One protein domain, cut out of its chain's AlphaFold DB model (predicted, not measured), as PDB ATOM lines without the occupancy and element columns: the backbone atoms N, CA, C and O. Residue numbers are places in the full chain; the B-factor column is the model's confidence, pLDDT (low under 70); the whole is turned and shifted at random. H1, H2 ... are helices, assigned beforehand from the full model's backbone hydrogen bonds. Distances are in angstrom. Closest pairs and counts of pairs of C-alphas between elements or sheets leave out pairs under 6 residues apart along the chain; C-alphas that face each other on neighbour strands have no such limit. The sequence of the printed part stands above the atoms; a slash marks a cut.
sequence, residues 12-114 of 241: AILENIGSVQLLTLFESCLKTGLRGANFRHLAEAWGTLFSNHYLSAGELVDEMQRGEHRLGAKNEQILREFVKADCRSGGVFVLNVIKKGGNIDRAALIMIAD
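What this domain is: This is residues 12 to 114 of the 241 residues of an uncharacterized protein of Methanoregulaceae archaeon (UniProt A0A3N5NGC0). This is a rounded cluster of crossed helices: the longest, H4, packs across two helical hairpins, H1 with H2 and H5 with H6, which meet through H2. H3 sits at one end, packed on H6. The 103 printed residues include six named helices, H1 to H6 in chain order, and no named strand; the class is all helix. The whole is compact, with a radius of gyration of the C-alphas of 12.6 A and spans of 36 by 31 by 27 A.

Where its parts are: Find C-alpha 73 at (6.033, -25.967, 109.908); from there H4 runs through residues 73 to 88, 22.3 A. H1, residues 19 to 32, begins at C-alpha 19 (18.314, -33.498, 107.796) and spans 20.2 A. H2 is residues 39 to 51, 18.3 A. Look for H3 at residues 57 to 66 and H5 at 92 to 100. H6, residues 103 to 112, ends at C-alpha 112 (3.329, -35.548, 112.118).

How they stand to each other: Start at H4: it touches H1 at a steep tilt of 43 degrees, the same way, with C-alphas 30 and 82 closest at 6.2 A. With residues 76 to 80 alone it touches H6, about perpendicular at 84 degrees; C-alphas 80 and 112 are closest, 5.4 A. H6 is the hub, touching H2, H3, H4 and H5. Its closest C-alphas with H3 are 104 and 57, 4.2 A apart. H2 and H4 are apart. Every O i to N i+4 pair is within hydrogen-bond range in H2, H3, H4, H5 and H6; in H1, 9 of 10 are.

The domain as a whole: The farthest C-alphas, Gly 36 and Arg 66, are 37.8 A apart. The printed part has no cut, and no link is long. Look at residues 12 to 16 for pLDDT under 70.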
ATOM      1  N   ALA A  12      25.353 -47.002 108.120       54.69
ATOM      2  CA  ALA A  12      26.448 -46.037 108.244       54.69
ATOM      3  C   ALA A  12      26.367 -44.896 107.208       54.69
ATOM      4  O   ALA A  12      26.869 -43.797 107.441       54.69
ATOM      5  N   ILE A  13      25.740 -45.141 106.050       59.75
ATOM      6  CA  ILE A  13      25.493 -44.095 105.053       59.75
ATOM      7  C   ILE A  13      24.435 -43.121 105.573       59.75
ATOM      8  O   ILE A  13      24.678 -41.921 105.522       59.75
ATOM      9  N   LEU A  14      23.314 -43.617 106.109       60.59
ATOM     10  CA  LEU A  14      22.217 -42.786 106.623       60.59
ATOM     11  C   LEU A  14      22.647 -41.870 107.779       60.59
ATOM     12  O   LEU A  14      22.244 -40.712 107.803       60.59
ATOM     13  N   GLU A  15      23.512 -42.340 108.681       60.31
ATOM     14  CA  GLU A  15      24.039 -41.542 109.805       60.31
ATOM     15  C   GLU A  15      24.832 -40.298 109.360       60.31
ATOM     16  O   GLU A  15      24.932 -39.326 110.104       60.31
ATOM     17  N   ASN A  16      25.361 -40.293 108.131       66.12
ATOM     18  CA  ASN A  16      26.098 -39.163 107.559       66.12
ATOM     19  C   ASN A  16      25.222 -38.234 106.696       66.12
ATOM     20  O   ASN A  16      25.720 -37.246 106.147       66.12
ATOM     21  N   ILE A  17      23.927 -38.533 106.548       79.06
ATOM     22  CA  ILE A  17      22.992 -37.732 105.753       79.06
ATOM     23  C   ILE A  17      22.392 -36.630 106.631       79.06
ATOM     24  O   ILE A  17      21.737 -36.881 107.641       79.06
ATOM     25  N   GLY A  18      22.578 -35.378 106.212       84.81
ATOM     26  CA  GLY A  18      21.994 -34.226 106.899       84.81
ATOM     27  C   GLY A  18      20.466 -34.173 106.770       84.81
ATOM     28  O   GLY A  18      19.894 -34.605 105.769       84.81
ATOM     29  N   SER A  19      19.788 -33.558 107.742       88.56
ATOM     30  CA  SER A  19      18.314 -33.498 107.796       88.56
ATOM     31  C   SER A  19      17.657 -32.911 106.542       88.56
ATOM     32  O   SER A  19      16.594 -33.369 106.135       88.56
ATOM     33  N   VAL A  20      18.308 -31.954 105.867       88.94
ATOM     34  CA  VAL A  20      17.824 -31.388 104.592       88.94
ATOM     35  C   VAL A  20      17.756 -32.450 103.490       88.94
ATOM     36  O   VAL A  20      16.797 -32.494 102.720       88.94
ATOM     37  N   GLN A  21      18.756 -33.327 103.414       90.69
ATOM     38  CA  GLN A  21      18.804 -34.395 102.417       90.69
ATOM     39  C   GLN A  21      17.762 -35.473 102.735       90.69
ATOM     40  O   GLN A  21      17.041 -35.892 101.832       90.69
ATOM     41  N   LEU A  22      17.603 -35.843 104.013       92.94
ATOM     42  CA  LEU A  22      16.555 -36.773 104.454       92.94
ATOM     43  C   LEU A  22      15.155 -36.247 104.104       92.94
ATOM     44  O   LEU A  22      14.357 -36.972 103.519       92.94
ATOM     45  N   LEU A  23      14.872 -34.967 104.366       94.31
ATOM     46  CA  LEU A  23      13.611 -34.323 103.977       94.31
ATOM     47  C   LEU A  23      13.386 -34.338 102.460       94.31
ATOM     48  O   LEU A  23      12.269 -34.581 101.998       94.31
ATOM     49  N   THR A  24      14.450 -34.140 101.680       93.06
ATOM     50  CA  THR A  24      14.387 -34.181 100.212       93.06
ATOM     51  C   THR A  24      13.984 -35.570  99.703       93.06
ATOM     52  O   THR A  24      13.293 -35.653  98.689       93.06
ATOM     53  N   LEU A  25      14.336 -36.660 100.402       92.31
ATOM     54  CA  LEU A  25      13.886 -38.014 100.041       92.31
ATOM     55  C   LEU A  25      12.357 -38.130 100.101       92.31
ATOM     56  O   LEU A  25      11.735 -38.590  99.141       92.31
ATOM     57  N   PHE A  26      11.745 -37.662 101.192       95.06
ATOM     58  CA  PHE A  26      10.287 -37.674 101.357       95.06
ATOM     59  C   PHE A  26       9.593 -36.750 100.349       95.06
ATOM     60  O   PHE A  26       8.609 -37.140  99.719       95.06
ATOM     61  N   GLU A  27      10.135 -35.550 100.132       94.38
ATOM     62  CA  GLU A  27       9.598 -34.605  99.148       94.38
ATOM     63  C   GLU A  27       9.700 -35.145  97.710       94.38
ATOM     64  O   GLU A  27       8.786 -34.975  96.902       94.38
ATOM     65  N   SER A  28      10.796 -35.831  97.375       92.44
ATOM     66  CA  SER A  28      10.978 -36.463  96.067       92.44
ATOM     67  C   SER A  28       9.944 -37.563  95.839       92.44
ATOM     68  O   SER A  28       9.303 -37.569  94.788       92.44
ATOM     69  N   CYS A  29       9.700 -38.406  96.847       92.38
ATOM     70  CA  CYS A  29       8.677 -39.450  96.797       92.38
ATOM     71  C   CYS A  29       7.270 -38.886  96.538       92.38
ATOM     72  O   CYS A  29       6.484 -39.490  95.810       92.38
ATOM     73  N   LEU A  30       6.954 -37.706  97.081       92.19
ATOM     74  CA  LEU A  30       5.694 -37.016  96.790       92.19
ATOM     75  C   LEU A  30       5.595 -36.563  95.327       92.19
ATOM     76  O   LEU A  30       4.528 -36.670  94.726       92.19
ATOM     77  N   LYS A  31       6.696 -36.078  94.742       90.06
ATOM     78  CA  LYS A  31       6.733 -35.570  93.360       90.06
ATOM     79  C   LYS A  31       6.689 -36.686  92.318       90.06
ATOM     80  O   LYS A  31       6.030 -36.535  91.294       90.06
ATOM     81  N   THR A  32       7.397 -37.787  92.556       87.25
ATOM     82  CA  THR A  32       7.498 -38.912  91.608       87.25
ATOM     83  C   THR A  32       6.424 -39.978  91.826       87.25
ATOM     84  O   THR A  32       6.226 -40.839  90.971       87.25
ATOM     85  N   GLY A  33       5.729 -39.921  92.964       85.81
ATOM     86  CA  GLY A  33       4.807 -40.948  93.426       85.81
ATOM     87  C   GLY A  33       5.508 -42.061  94.212       85.81
ATOM     88  O   GLY A  33       6.714 -42.276  94.106       85.81
ATOM     89  N   LEU A  34       4.714 -42.800  94.992       86.50
ATOM     90  CA  LEU A  34       5.188 -43.846  95.913       86.50
ATOM     91  C   LEU A  34       5.363 -45.228  95.261       86.50
ATOM     92  O   LEU A  34       5.752 -46.192  95.921       86.50
ATOM     93  N   ARG A  35       5.062 -45.364  93.964       78.88
ATOM     94  CA  ARG A  35       5.189 -46.644  93.255       78.88
ATOM     95  C   ARG A  35       6.664 -47.028  93.134       78.88
ATOM     96  O   ARG A  35       7.439 -46.314  92.511       78.88
ATOM     97  N   GLY A  36       7.032 -48.177  93.703       76.12
ATOM     98  CA  GLY A  36       8.411 -48.680  93.693       76.12
ATOM     99  C   GLY A  36       9.320 -48.070  94.764       76.12
ATOM    100  O   GLY A  36      10.515 -48.356  94.765       76.12
ATOM    101  N   ALA A  37       8.779 -47.263  95.685       85.88
ATOM    102  CA  ALA A  37       9.546 -46.729  96.801       85.88
ATOM    103  C   ALA A  37      10.040 -47.852  97.731       85.88
ATOM    104  O   ALA A  37       9.306 -48.789  98.060       85.88
ATOM    105  N   ASN A  38      11.283 -47.740  98.204       89.44
ATOM    106  CA  ASN A  38      11.806 -48.640  99.226       89.44
ATOM    107  C   ASN A  38      11.348 -48.169 100.615       89.44
ATOM    108  O   ASN A  38      12.049 -47.432 101.309       89.44
ATOM    109  N   PHE A  39      10.158 -48.606 101.028       90.19
ATOM    110  CA  PHE A  39       9.549 -48.192 102.296       90.19
ATOM    111  C   PHE A  39      10.338 -48.601 103.545       90.19
ATOM    112  O   PHE A  39      10.151 -47.988 104.593       90.19
ATOM    113  N   ARG A  40      11.215 -49.612 103.460       88.75
ATOM    114  CA  ARG A  40      12.116 -49.954 104.571       88.75
ATOM    115  C   ARG A  40      13.153 -48.850 104.759       88.75
ATOM    116  O   ARG A  40      13.306 -48.349 105.863       88.75
ATOM    117  N   HIS A  41      13.788 -48.436 103.668       90.12
ATOM    118  CA  HIS A  41      14.780 -47.366 103.693       90.12
ATOM    119  C   HIS A  41      14.166 -46.020 104.098       90.12
ATOM    120  O   HIS A  41      14.769 -45.268 104.853       90.12
ATOM    121  N   LEU A  42      12.935 -45.736 103.663       94.06
ATOM    122  CA  LEU A  42      12.218 -44.534 104.100       94.06
ATOM    123  C   LEU A  42      11.910 -44.561 105.603       94.06
ATOM    124  O   LEU A  42      12.018 -43.526 106.252       94.06
ATOM    125  N   ALA A  43      11.565 -45.723 106.171       94.75
ATOM    126  CA  ALA A  43      11.370 -45.865 107.615       94.75
ATOM    127  C   ALA A  43      12.682 -45.686 108.403       94.75
ATOM    128  O   ALA A  43      12.675 -45.072 109.460       94.75
ATOM    129  N   GLU A  44      13.815 -46.151 107.875       92.94
ATOM    130  CA  GLU A  44      15.131 -45.890 108.478       92.94
ATOM    131  C   GLU A  44      15.489 -44.395 108.406       92.94
ATOM    132  O   GLU A  44      15.859 -43.799 109.414       92.94
ATOM    133  N   ALA A  45      15.292 -43.762 107.245       94.12
ATOM    134  CA  ALA A  45      15.500 -42.326 107.053       94.12
ATOM    135  C   ALA A  45      14.603 -41.473 107.967       94.12
ATOM    136  O   ALA A  45      15.016 -40.400 108.406       94.12
ATOM    137  N   TRP A  46      13.392 -41.950 108.267       96.94
ATOM    138  CA  TRP A  46      12.494 -41.339 109.243       96.94
ATOM    139  C   TRP A  46      13.121 -41.339 110.635       96.94
ATOM    140  O   TRP A  46      13.285 -40.272 111.221       96.94
ATOM    141  N   GLY A  47      13.540 -42.506 111.129       94.62
ATOM    142  CA  GLY A  47      14.220 -42.618 112.419       94.62
ATOM    143  C   GLY A  47      15.441 -41.706 112.503       94.62
ATOM    144  O   GLY A  47      15.541 -40.897 113.424       94.62
ATOM    145  N   THR A  48      16.313 -41.736 111.490       94.25
ATOM    146  CA  THR A  48      17.504 -40.875 111.431       94.25
ATOM    147  C   THR A  48      17.152 -39.385 111.440       94.25
ATOM    148  O   THR A  48      17.790 -38.614 112.155       94.25
ATOM    149  N   LEU A  49      16.128 -38.957 110.694       95.69
ATOM    150  CA  LEU A  49      15.719 -37.549 110.648       95.69
ATOM    151  C   LEU A  49      15.342 -37.033 112.038       95.69
ATOM    152  O   LEU A  49      15.769 -35.944 112.425       95.69
ATOM    153  N   PHE A  50      14.565 -37.814 112.788       95.44
ATOM    154  CA  PHE A  50      14.148 -37.427 114.129       95.44
ATOM    155  C   PHE A  50      15.281 -37.574 115.146       95.44
ATOM    156  O   PHE A  50      15.468 -36.678 115.961       95.44
ATOM    157  N   SER A  51      16.120 -38.605 115.060       93.44
ATOM    158  CA  SER A  51      17.312 -38.713 115.913       93.44
ATOM    159  C   SER A  51      18.323 -37.580 115.692       93.44
ATOM    160  O   SER A  51      19.015 -37.190 116.626       93.44
ATOM    161  N   ASN A  52      18.372 -36.982 114.498       92.38
ATOM    162  CA  ASN A  52      19.194 -35.796 114.229       92.38
ATOM    163  C   ASN A  52      18.650 -34.512 114.877       92.38
ATOM    164  O   ASN A  52      19.329 -33.484 114.871       92.38
ATOM    165  N   HIS A  53      17.404 -34.509 115.349       91.69
ATOM    166  CA  HIS A  53      16.754 -33.325 115.920       91.69
ATOM    167  C   HIS A  53      16.419 -33.477 117.397       91.69
ATOM    168  O   HIS A  53      16.316 -32.464 118.087       91.69
ATOM    169  N   TYR A  54      16.296 -34.712 117.874       93.25
ATOM    170  CA  TYR A  54      15.922 -35.039 119.239       93.25
ATOM    171  C   TYR A  54      16.836 -36.136 119.776       93.25
ATOM    172  O   TYR A  54      17.050 -37.163 119.134       93.25
ATOM    173  N   LEU A  55      17.320 -35.946 121.000       91.25
ATOM    174  CA  LEU A  55      18.147 -36.907 121.723       91.25
ATOM    175  C   LEU A  55      17.348 -38.144 122.147       91.25
ATOM    176  O   LEU A  55      17.917 -39.209 122.379       91.25
ATOM    177  N   SER A  56      16.027 -38.011 122.297       93.38
ATOM    178  CA  SER A  56      15.153 -39.111 122.697       93.38
ATOM    179  C   SER A  56      13.696 -38.880 122.301       93.38
ATOM    180  O   SER A  56      13.273 -37.760 122.016       93.38
ATOM    181  N   ALA A  57      12.896 -39.948 122.371       93.69
ATOM    182  CA  ALA A  57      11.442 -39.856 122.257       93.69
ATOM    183  C   ALA A  57      10.819 -38.969 123.352       93.69
ATOM    184  O   ALA A  57       9.814 -38.318 123.095       93.69
ATOM    185  N   GLY A  58      11.419 -38.925 124.548       93.19
ATOM    186  CA  GLY A  58      10.961 -38.070 125.647       93.19
ATOM    187  C   GLY A  58      11.114 -36.586 125.322       93.19
ATOM    188  O   GLY A  58      10.161 -35.835 125.478       93.19
ATOM    189  N   GLU A  59      12.260 -36.182 124.765       93.94
ATOM    190  CA  GLU A  59      12.476 -34.791 124.337       93.94
ATOM    191  C   GLU A  59      11.465 -34.371 123.261       93.94
ATOM    192  O   GLU A  59      10.900 -33.281 123.328       93.94
ATOM    193  N   LEU A  60      11.200 -35.256 122.296       94.19
ATOM    194  CA  LEU A  60      10.182 -35.036 121.271       94.19
ATOM    195  C   LEU A  60       8.779 -34.901 121.886       94.19
ATOM    196  O   LEU A  60       8.027 -34.000 121.525       94.19
ATOM    197  N   VAL A  61       8.432 -35.760 122.846       93.44
ATOM    198  CA  VAL A  61       7.165 -35.687 123.588       93.44
ATOM    199  C   VAL A  61       7.036 -34.369 124.358       93.44
ATOM    200  O   VAL A  61       5.971 -33.749 124.318       93.44
ATOM    201  N   ASP A  62       8.097 -33.916 125.020       92.44
ATOM    202  CA  ASP A  62       8.111 -32.644 125.747       92.44
ATOM    203  C   ASP A  62       7.946 -31.451 124.797       92.44
ATOM    204  O   ASP A  62       7.302 -30.461 125.149       92.44
ATOM    205  N   GLU A  63       8.517 -31.528 123.592       90.75
ATOM    206  CA  GLU A  63       8.335 -30.520 122.544       90.75
ATOM    207  C   GLU A  63       6.865 -30.443 122.097       90.75
ATOM    208  O   GLU A  63       6.256 -29.369 122.113       90.75
ATOM    209  N   MET A  64       6.254 -31.599 121.810       89.75
ATOM    210  CA  MET A  64       4.841 -31.695 121.427       89.75
ATOM    211  C   MET A  64       3.903 -31.108 122.486       89.75
ATOM    212  O   MET A  64       2.900 -30.480 122.148       89.75
ATOM    213  N   GLN A  65       4.203 -31.317 123.770       87.88
ATOM    214  CA  GLN A  65       3.398 -30.786 124.874       87.88
ATOM    215  C   GLN A  65       3.533 -29.266 125.025       87.88
ATOM    216  O   GLN A  65       2.583 -28.612 125.453       87.88
ATOM    217  N   ARG A  66       4.689 -28.704 124.659       90.06
ATOM    218  CA  ARG A  66       4.949 -27.258 124.684       90.06
ATOM    219  C   ARG A  66       4.460 -26.526 123.432       90.06
ATOM    220  O   ARG A  66       4.423 -25.300 123.437       90.06
ATOM    221  N   GLY A  67       4.056 -27.254 122.388       85.00
ATOM    222  CA  GLY A  67       3.660 -26.666 121.104       85.00
ATOM    223  C   GLY A  67       4.840 -26.055 120.345       85.00
ATOM    224  O   GLY A  67       4.673 -25.101 119.586       85.00
ATOM    225  N   GLU A  68       6.042 -26.565 120.598       88.56
ATOM    226  CA  GLU A  68       7.266 -26.198 119.893       88.56
ATOM    227  C   GLU A  68       7.370 -27.005 118.576       88.56
ATOM    228  O   GLU A  68       6.761 -28.066 118.439       88.56
ATOM    229  N   HIS A  69       8.091 -26.468 117.583       85.50
ATOM    230  CA  HIS A  69       8.171 -27.026 116.223       85.50
ATOM    231  C   HIS A  69       9.588 -26.897 115.646       85.50
ATOM    232  O   HIS A  69       9.838 -26.110 114.725       85.50
ATOM    233  N   ARG A  70      10.549 -27.649 116.187       88.50
ATOM    234  CA  ARG A  70      11.979 -27.576 115.837       88.50
ATOM    235  C   ARG A  70      12.263 -27.964 114.388       88.50
ATOM    236  O   ARG A  70      13.162 -27.400 113.769       88.50
ATOM    237  N   LEU A  71      11.472 -28.877 113.819       89.81
ATOM    238  CA  LEU A  71      11.520 -29.206 112.387       89.81
ATOM    239  C   LEU A  71      11.074 -28.034 111.503       89.81
ATOM    240  O   LEU A  71      11.492 -27.942 110.347       89.81
ATOM    241  N   GLY A  72      10.234 -27.144 112.034       91.31
ATOM    242  CA  GLY A  72       9.598 -26.054 111.312       91.31
ATOM    243  C   GLY A  72       8.377 -26.507 110.507       91.31
ATOM    244  O   GLY A  72       8.376 -27.548 109.846       91.31
ATOM    245  N   ALA A  73       7.343 -25.659 110.490       91.81
ATOM    246  CA  ALA A  73       6.033 -25.967 109.908       91.81
ATOM    247  C   ALA A  73       6.085 -26.454 108.448       91.81
ATOM    248  O   ALA A  73       5.327 -27.337 108.054       91.81
ATOM    249  N   LYS A  74       6.998 -25.912 107.629       94.50
ATOM    250  CA  LYS A  74       7.151 -26.327 106.226       94.50
ATOM    251  C   LYS A  74       7.598 -27.787 106.103       94.50
ATOM    252  O   LYS A  74       7.059 -28.519 105.278       94.50
ATOM    253  N   ASN A  75       8.576 -28.201 106.903       95.31
ATOM    254  CA  ASN A  75       9.121 -29.555 106.846       95.31
ATOM    255  C   ASN A  75       8.118 -30.558 107.416       95.31
ATOM    256  O   ASN A  75       7.889 -31.604 106.818       95.31
ATOM    257  N   GLU A  76       7.447 -30.199 108.510       95.56
ATOM    258  CA  GLU A  76       6.354 -31.004 109.056       95.56
ATOM    259  C   GLU A  76       5.217 -31.187 108.049       95.56
ATOM    260  O   GLU A  76       4.690 -32.290 107.920       95.56
ATOM    261  N   GLN A  77       4.875 -30.147 107.281       96.56
ATOM    262  CA  GLN A  77       3.853 -30.242 106.240       96.56
ATOM    263  C   GLN A  77       4.258 -31.210 105.118       96.56
ATOM    264  O   GLN A  77       3.422 -31.989 104.665       96.56
ATOM    265  N   ILE A  78       5.526 -31.212 104.693       96.81
ATOM    266  CA  ILE A  78       6.040 -32.185 103.710       96.81
ATOM    267  C   ILE A  78       5.877 -33.610 104.244       96.81
ATOM    268  O   ILE A  78       5.335 -34.474 103.556       96.81
ATOM    269  N   LEU A  79       6.312 -33.851 105.482       98.06
ATOM    270  CA  LEU A  79       6.219 -35.169 106.106       98.06
ATOM    271  C   LEU A  79       4.758 -35.602 106.304       98.06
ATOM    272  O   LEU A  79       4.430 -36.767 106.087       98.06
ATOM    273  N   ARG A  80       3.863 -34.672 106.651       98.06
ATOM    274  CA  ARG A  80       2.426 -34.936 106.789       98.06
ATOM    275  C   ARG A  80       1.801 -35.353 105.464       98.06
ATOM    276  O   ARG A  80       1.104 -36.363 105.418       98.06
ATOM    277  N   GLU A  81       2.068 -34.616 104.388       97.81
ATOM    278  CA  GLU A  81       1.568 -34.982 103.058       97.81
ATOM    279  C   GLU A  81       2.143 -36.322 102.593       97.81
ATOM    280  O   GLU A  81       1.426 -37.118 101.987       97.81
ATOM    281  N   PHE A  82       3.402 -36.620 102.927       97.88
ATOM    282  CA  PHE A  82       4.004 -37.924 102.658       97.88
ATOM    283  C   PHE A  82       3.265 -39.056 103.385       97.88
ATOM    284  O   PHE A  82       2.847 -40.018 102.740       97.88
ATOM    285  N   VAL A  83       3.035 -38.925 104.696       97.88
ATOM    286  CA  VAL A  83       2.283 -39.917 105.487       97.88
ATOM    287  C   VAL A  83       0.871 -40.100 104.933       97.88
ATOM    288  O   VAL A  83       0.401 -41.227 104.789       97.88
ATOM    289  N   LYS A  84       0.203 -39.011 104.553       97.38
ATOM    290  CA  LYS A  84      -1.132 -39.049 103.950       97.38
ATOM    291  C   LYS A  84      -1.148 -39.766 102.600       97.38
ATOM    292  O   LYS A  84      -2.053 -40.555 102.321       97.38
ATOM    293  N   ALA A  85      -0.151 -39.512 101.753       96.25
ATOM    294  CA  ALA A  85       0.005 -40.197 100.474       96.25
ATOM    295  C   ALA A  85       0.286 -41.698 100.660       96.25
ATOM    296  O   ALA A  85      -0.275 -42.515  99.923       96.25
ATOM    297  N   ASP A  86       1.097 -42.065 101.659       96.75
ATOM    298  CA  ASP A  86       1.347 -43.463 102.020       96.75
ATOM    299  C   ASP A  86       0.065 -44.143 102.499       96.75
ATOM    300  O   ASP A  86      -0.290 -45.193 101.966       96.75
ATOM    301  N   CYS A  87      -0.699 -43.509 103.396       96.06
ATOM    302  CA  CYS A  87      -1.989 -44.029 103.853       96.06
ATOM    303  C   CYS A  87      -2.932 -44.314 102.670       96.06
ATOM    304  O   CYS A  87      -3.464 -45.413 102.527       96.06
ATOM    305  N   ARG A  88      -3.064 -43.370 101.732       93.81
ATOM    306  CA  ARG A  88      -3.877 -43.562 100.513       93.81
ATOM    307  C   ARG A  88      -3.378 -44.688  99.603       93.81
ATOM    308  O   ARG A  88      -4.147 -45.198  98.794       93.81
ATOM    309  N   SER A  89      -2.108 -45.063  99.727       91.94
ATOM    310  CA  SER A  89      -1.454 -46.117  98.945       91.94
ATOM    311  C   SER A  89      -1.359 -47.454  99.696       91.94
ATOM    312  O   SER A  89      -0.654 -48.354  99.243       91.94
ATOM    313  N   GLY A  90      -2.060 -47.601 100.827       91.44
ATOM    314  CA  GLY A  90      -2.101 -48.832 101.625       91.44
ATOM    315  C   GLY A  90      -1.228 -48.822 102.885       91.44
ATOM    316  O   GLY A  90      -1.213 -49.813 103.610       91.44
ATOM    317  N   GLY A  91      -0.526 -47.725 103.177       95.19
ATOM    318  CA  GLY A  91       0.112 -47.486 104.477       95.19
ATOM    319  C   GLY A  91       1.354 -48.335 104.762       95.19
ATOM    320  O   GLY A  91       1.604 -48.687 105.915       95.19
ATOM    321  N   VAL A  92       2.116 -48.736 103.739       95.75
ATOM    322  CA  VAL A  92       3.251 -49.661 103.914       95.75
ATOM    323  C   VAL A  92       4.369 -49.021 104.738       95.75
ATOM    324  O   VAL A  92       4.945 -49.688 105.604       95.75
ATOM    325  N   PHE A  93       4.675 -47.742 104.503       97.06
ATOM    326  CA  PHE A  93       5.648 -47.022 105.323       97.06
ATOM    327  C   PHE A  93       5.152 -46.870 106.761       97.06
ATOM    328  O   PHE A  93       5.881 -47.225 107.688       97.06
ATOM    329  N   VAL A  94       3.906 -46.433 106.953       97.88
ATOM    330  CA  VAL A  94       3.287 -46.281 108.279       97.88
ATOM    331  C   VAL A  94       3.369 -47.584 109.075       97.88
ATOM    332  O   VAL A  94       3.814 -47.590 110.222       97.88
ATOM    333  N   LEU A  95       3.007 -48.713 108.461       97.44
ATOM    334  CA  LEU A  95       3.075 -50.022 109.111       97.44
ATOM    335  C   LEU A  95       4.514 -50.427 109.462       97.44
ATOM    336  O   LEU A  95       4.724 -51.058 110.500       97.44
ATOM    337  N   ASN A  96       5.506 -50.071 108.636       97.25
ATOM    338  CA  ASN A  96       6.916 -50.301 108.960       97.25
ATOM    339  C   ASN A  96       7.363 -49.459 110.159       97.25
ATOM    340  O   ASN A  96       7.987 -50.013 111.061       97.25
ATOM    341  N   VAL A  97       7.006 -48.173 110.209       98.00
ATOM    342  CA  VAL A  97       7.319 -47.295 111.349       98.00
ATOM    343  C   VAL A  97       6.710 -47.844 112.639       98.00
ATOM    344  O   VAL A  97       7.409 -47.982 113.638       98.00
ATOM    345  N   ILE A  98       5.439 -48.253 112.616       97.62
ATOM    346  CA  ILE A  98       4.766 -48.801 113.803       97.62
ATOM    347  C   ILE A  98       5.453 -50.090 114.282       97.62
ATOM    348  O   ILE A  98       5.817 -50.211 115.456       97.62
ATOM    349  N   LYS A  99       5.654 -51.053 113.375       95.81
ATOM    350  CA  LYS A  99       6.104 -52.407 113.734       95.81
ATOM    351  C   LYS A  99       7.602 -52.520 113.986       95.81
ATOM    352  O   LYS A  99       8.010 -53.368 114.772       95.81
ATOM    353  N   LYS A 100       8.418 -51.734 113.281       95.38
ATOM    354  CA  LYS A 100       9.885 -51.863 113.280       95.38
ATOM    355  C   LYS A 100      10.610 -50.626 113.799       95.38
ATOM    356  O   LYS A 100      11.787 -50.741 114.120       95.38
ATOM    357  N   GLY A 101       9.942 -49.475 113.865       94.62
ATOM    358  CA  GLY A 101      10.531 -48.249 114.394       94.62
ATOM    359  C   GLY A 101      10.783 -48.325 115.900       94.62
ATOM    360  O   GLY A 101      10.182 -49.132 116.615       94.62
ATOM    361  N   GLY A 102      11.678 -47.469 116.381       95.12
ATOM    362  CA  GLY A 102      11.872 -47.226 117.801       95.12
ATOM    363  C   GLY A 102      10.801 -46.300 118.380       95.12
ATOM    364  O   GLY A 102       9.862 -45.860 117.711       95.12
ATOM    365  N   ASN A 103      10.952 -45.966 119.661       94.94
ATOM    366  CA  ASN A 103      10.021 -45.065 120.344       94.94
ATOM    367  C   ASN A 103       9.998 -43.665 119.723       94.94
ATOM    368  O   ASN A 103       8.935 -43.051 119.650       94.94
ATOM    369  N   ILE A 104      11.151 -43.174 119.257       95.81
ATOM    370  CA  ILE A 104      11.252 -41.860 118.616       95.81
ATOM    371  C   ILE A 104      10.502 -41.841 117.283       95.81
ATOM    372  O   ILE A 104       9.770 -40.896 117.016       95.81
ATOM    373  N   ASP A 105      10.585 -42.917 116.498       97.69
ATOM    374  CA  ASP A 105       9.892 -43.059 115.221       97.69
ATOM    375  C   ASP A 105       8.372 -43.021 115.399       97.69
ATOM    376  O   ASP A 105       7.668 -42.337 114.652       97.69
ATOM    377  N   ARG A 106       7.862 -43.736 116.412       97.62
ATOM    378  CA  ARG A 106       6.431 -43.772 116.745       97.62
ATOM    379  C   ARG A 106       5.951 -42.435 117.300       97.62
ATOM    380  O   ARG A 106       4.904 -41.957 116.879       97.62
ATOM    381  N   ALA A 107       6.715 -41.808 118.196       97.12
ATOM    382  CA  ALA A 107       6.411 -40.472 118.713       97.12
ATOM    383  C   ALA A 107       6.374 -39.432 117.583       97.12
ATOM    384  O   ALA A 107       5.438 -38.642 117.491       97.12
ATOM    385  N   ALA A 108       7.329 -39.503 116.659       97.44
ATOM    386  CA  ALA A 108       7.358 -38.679 115.462       97.44
ATOM    387  C   ALA A 108       6.140 -38.924 114.571       97.44
ATOM    388  O   ALA A 108       5.535 -37.971 114.078       97.44
ATOM    389  N   LEU A 109       5.736 -40.185 114.378       98.12
ATOM    390  CA  LEU A 109       4.537 -40.503 113.604       98.12
ATOM    391  C   LEU A 109       3.303 -39.879 114.257       98.12
ATOM    392  O   LEU A 109       2.501 -39.253 113.570       98.12
ATOM    393  N   ILE A 110       3.197 -39.971 115.586       96.94
ATOM    394  CA  ILE A 110       2.127 -39.334 116.358       96.94
ATOM    395  C   ILE A 110       2.184 -37.818 116.231       96.94
ATOM    396  O   ILE A 110       1.129 -37.201 116.234       96.94
ATOM    397  N   MET A 111       3.361 -37.200 116.121       95.62
ATOM    398  CA  MET A 111       3.510 -35.754 115.930       95.62
ATOM    399  C   MET A 111       3.083 -35.292 114.533       95.62
ATOM    400  O   MET A 111       2.375 -34.295 114.390       95.62
ATOM    401  N   ILE A 112       3.487 -36.011 113.496       97.19
ATOM    402  CA  ILE A 112       3.329 -35.548 112.118       97.19
ATOM    403  C   ILE A 112       1.981 -35.946 111.517       97.19
ATOM    404  O   ILE A 112       1.364 -35.138 110.812       97.19
ATOM    405  N   ALA A 113       1.534 -37.178 111.768       96.62
ATOM    406  CA  ALA A 113       0.377 -37.752 111.099       96.62
ATOM    407  C   ALA A 113      -0.937 -37.079 111.519       96.62
ATOM    408  O   ALA A 113      -1.115 -36.637 112.662       96.62
ATOM    409  N   ASP A 114      -1.890 -37.070 110.589       95.19
ATOM    410  CA  ASP A 114      -3.298 -37.042 110.952       95.19
ATOM    411  C   ASP A 114      -3.693 -38.458 111.384       95.19
ATOM    412  O   ASP A 114      -3.557 -39.422 110.627       95.19
TER     413      ASP A 114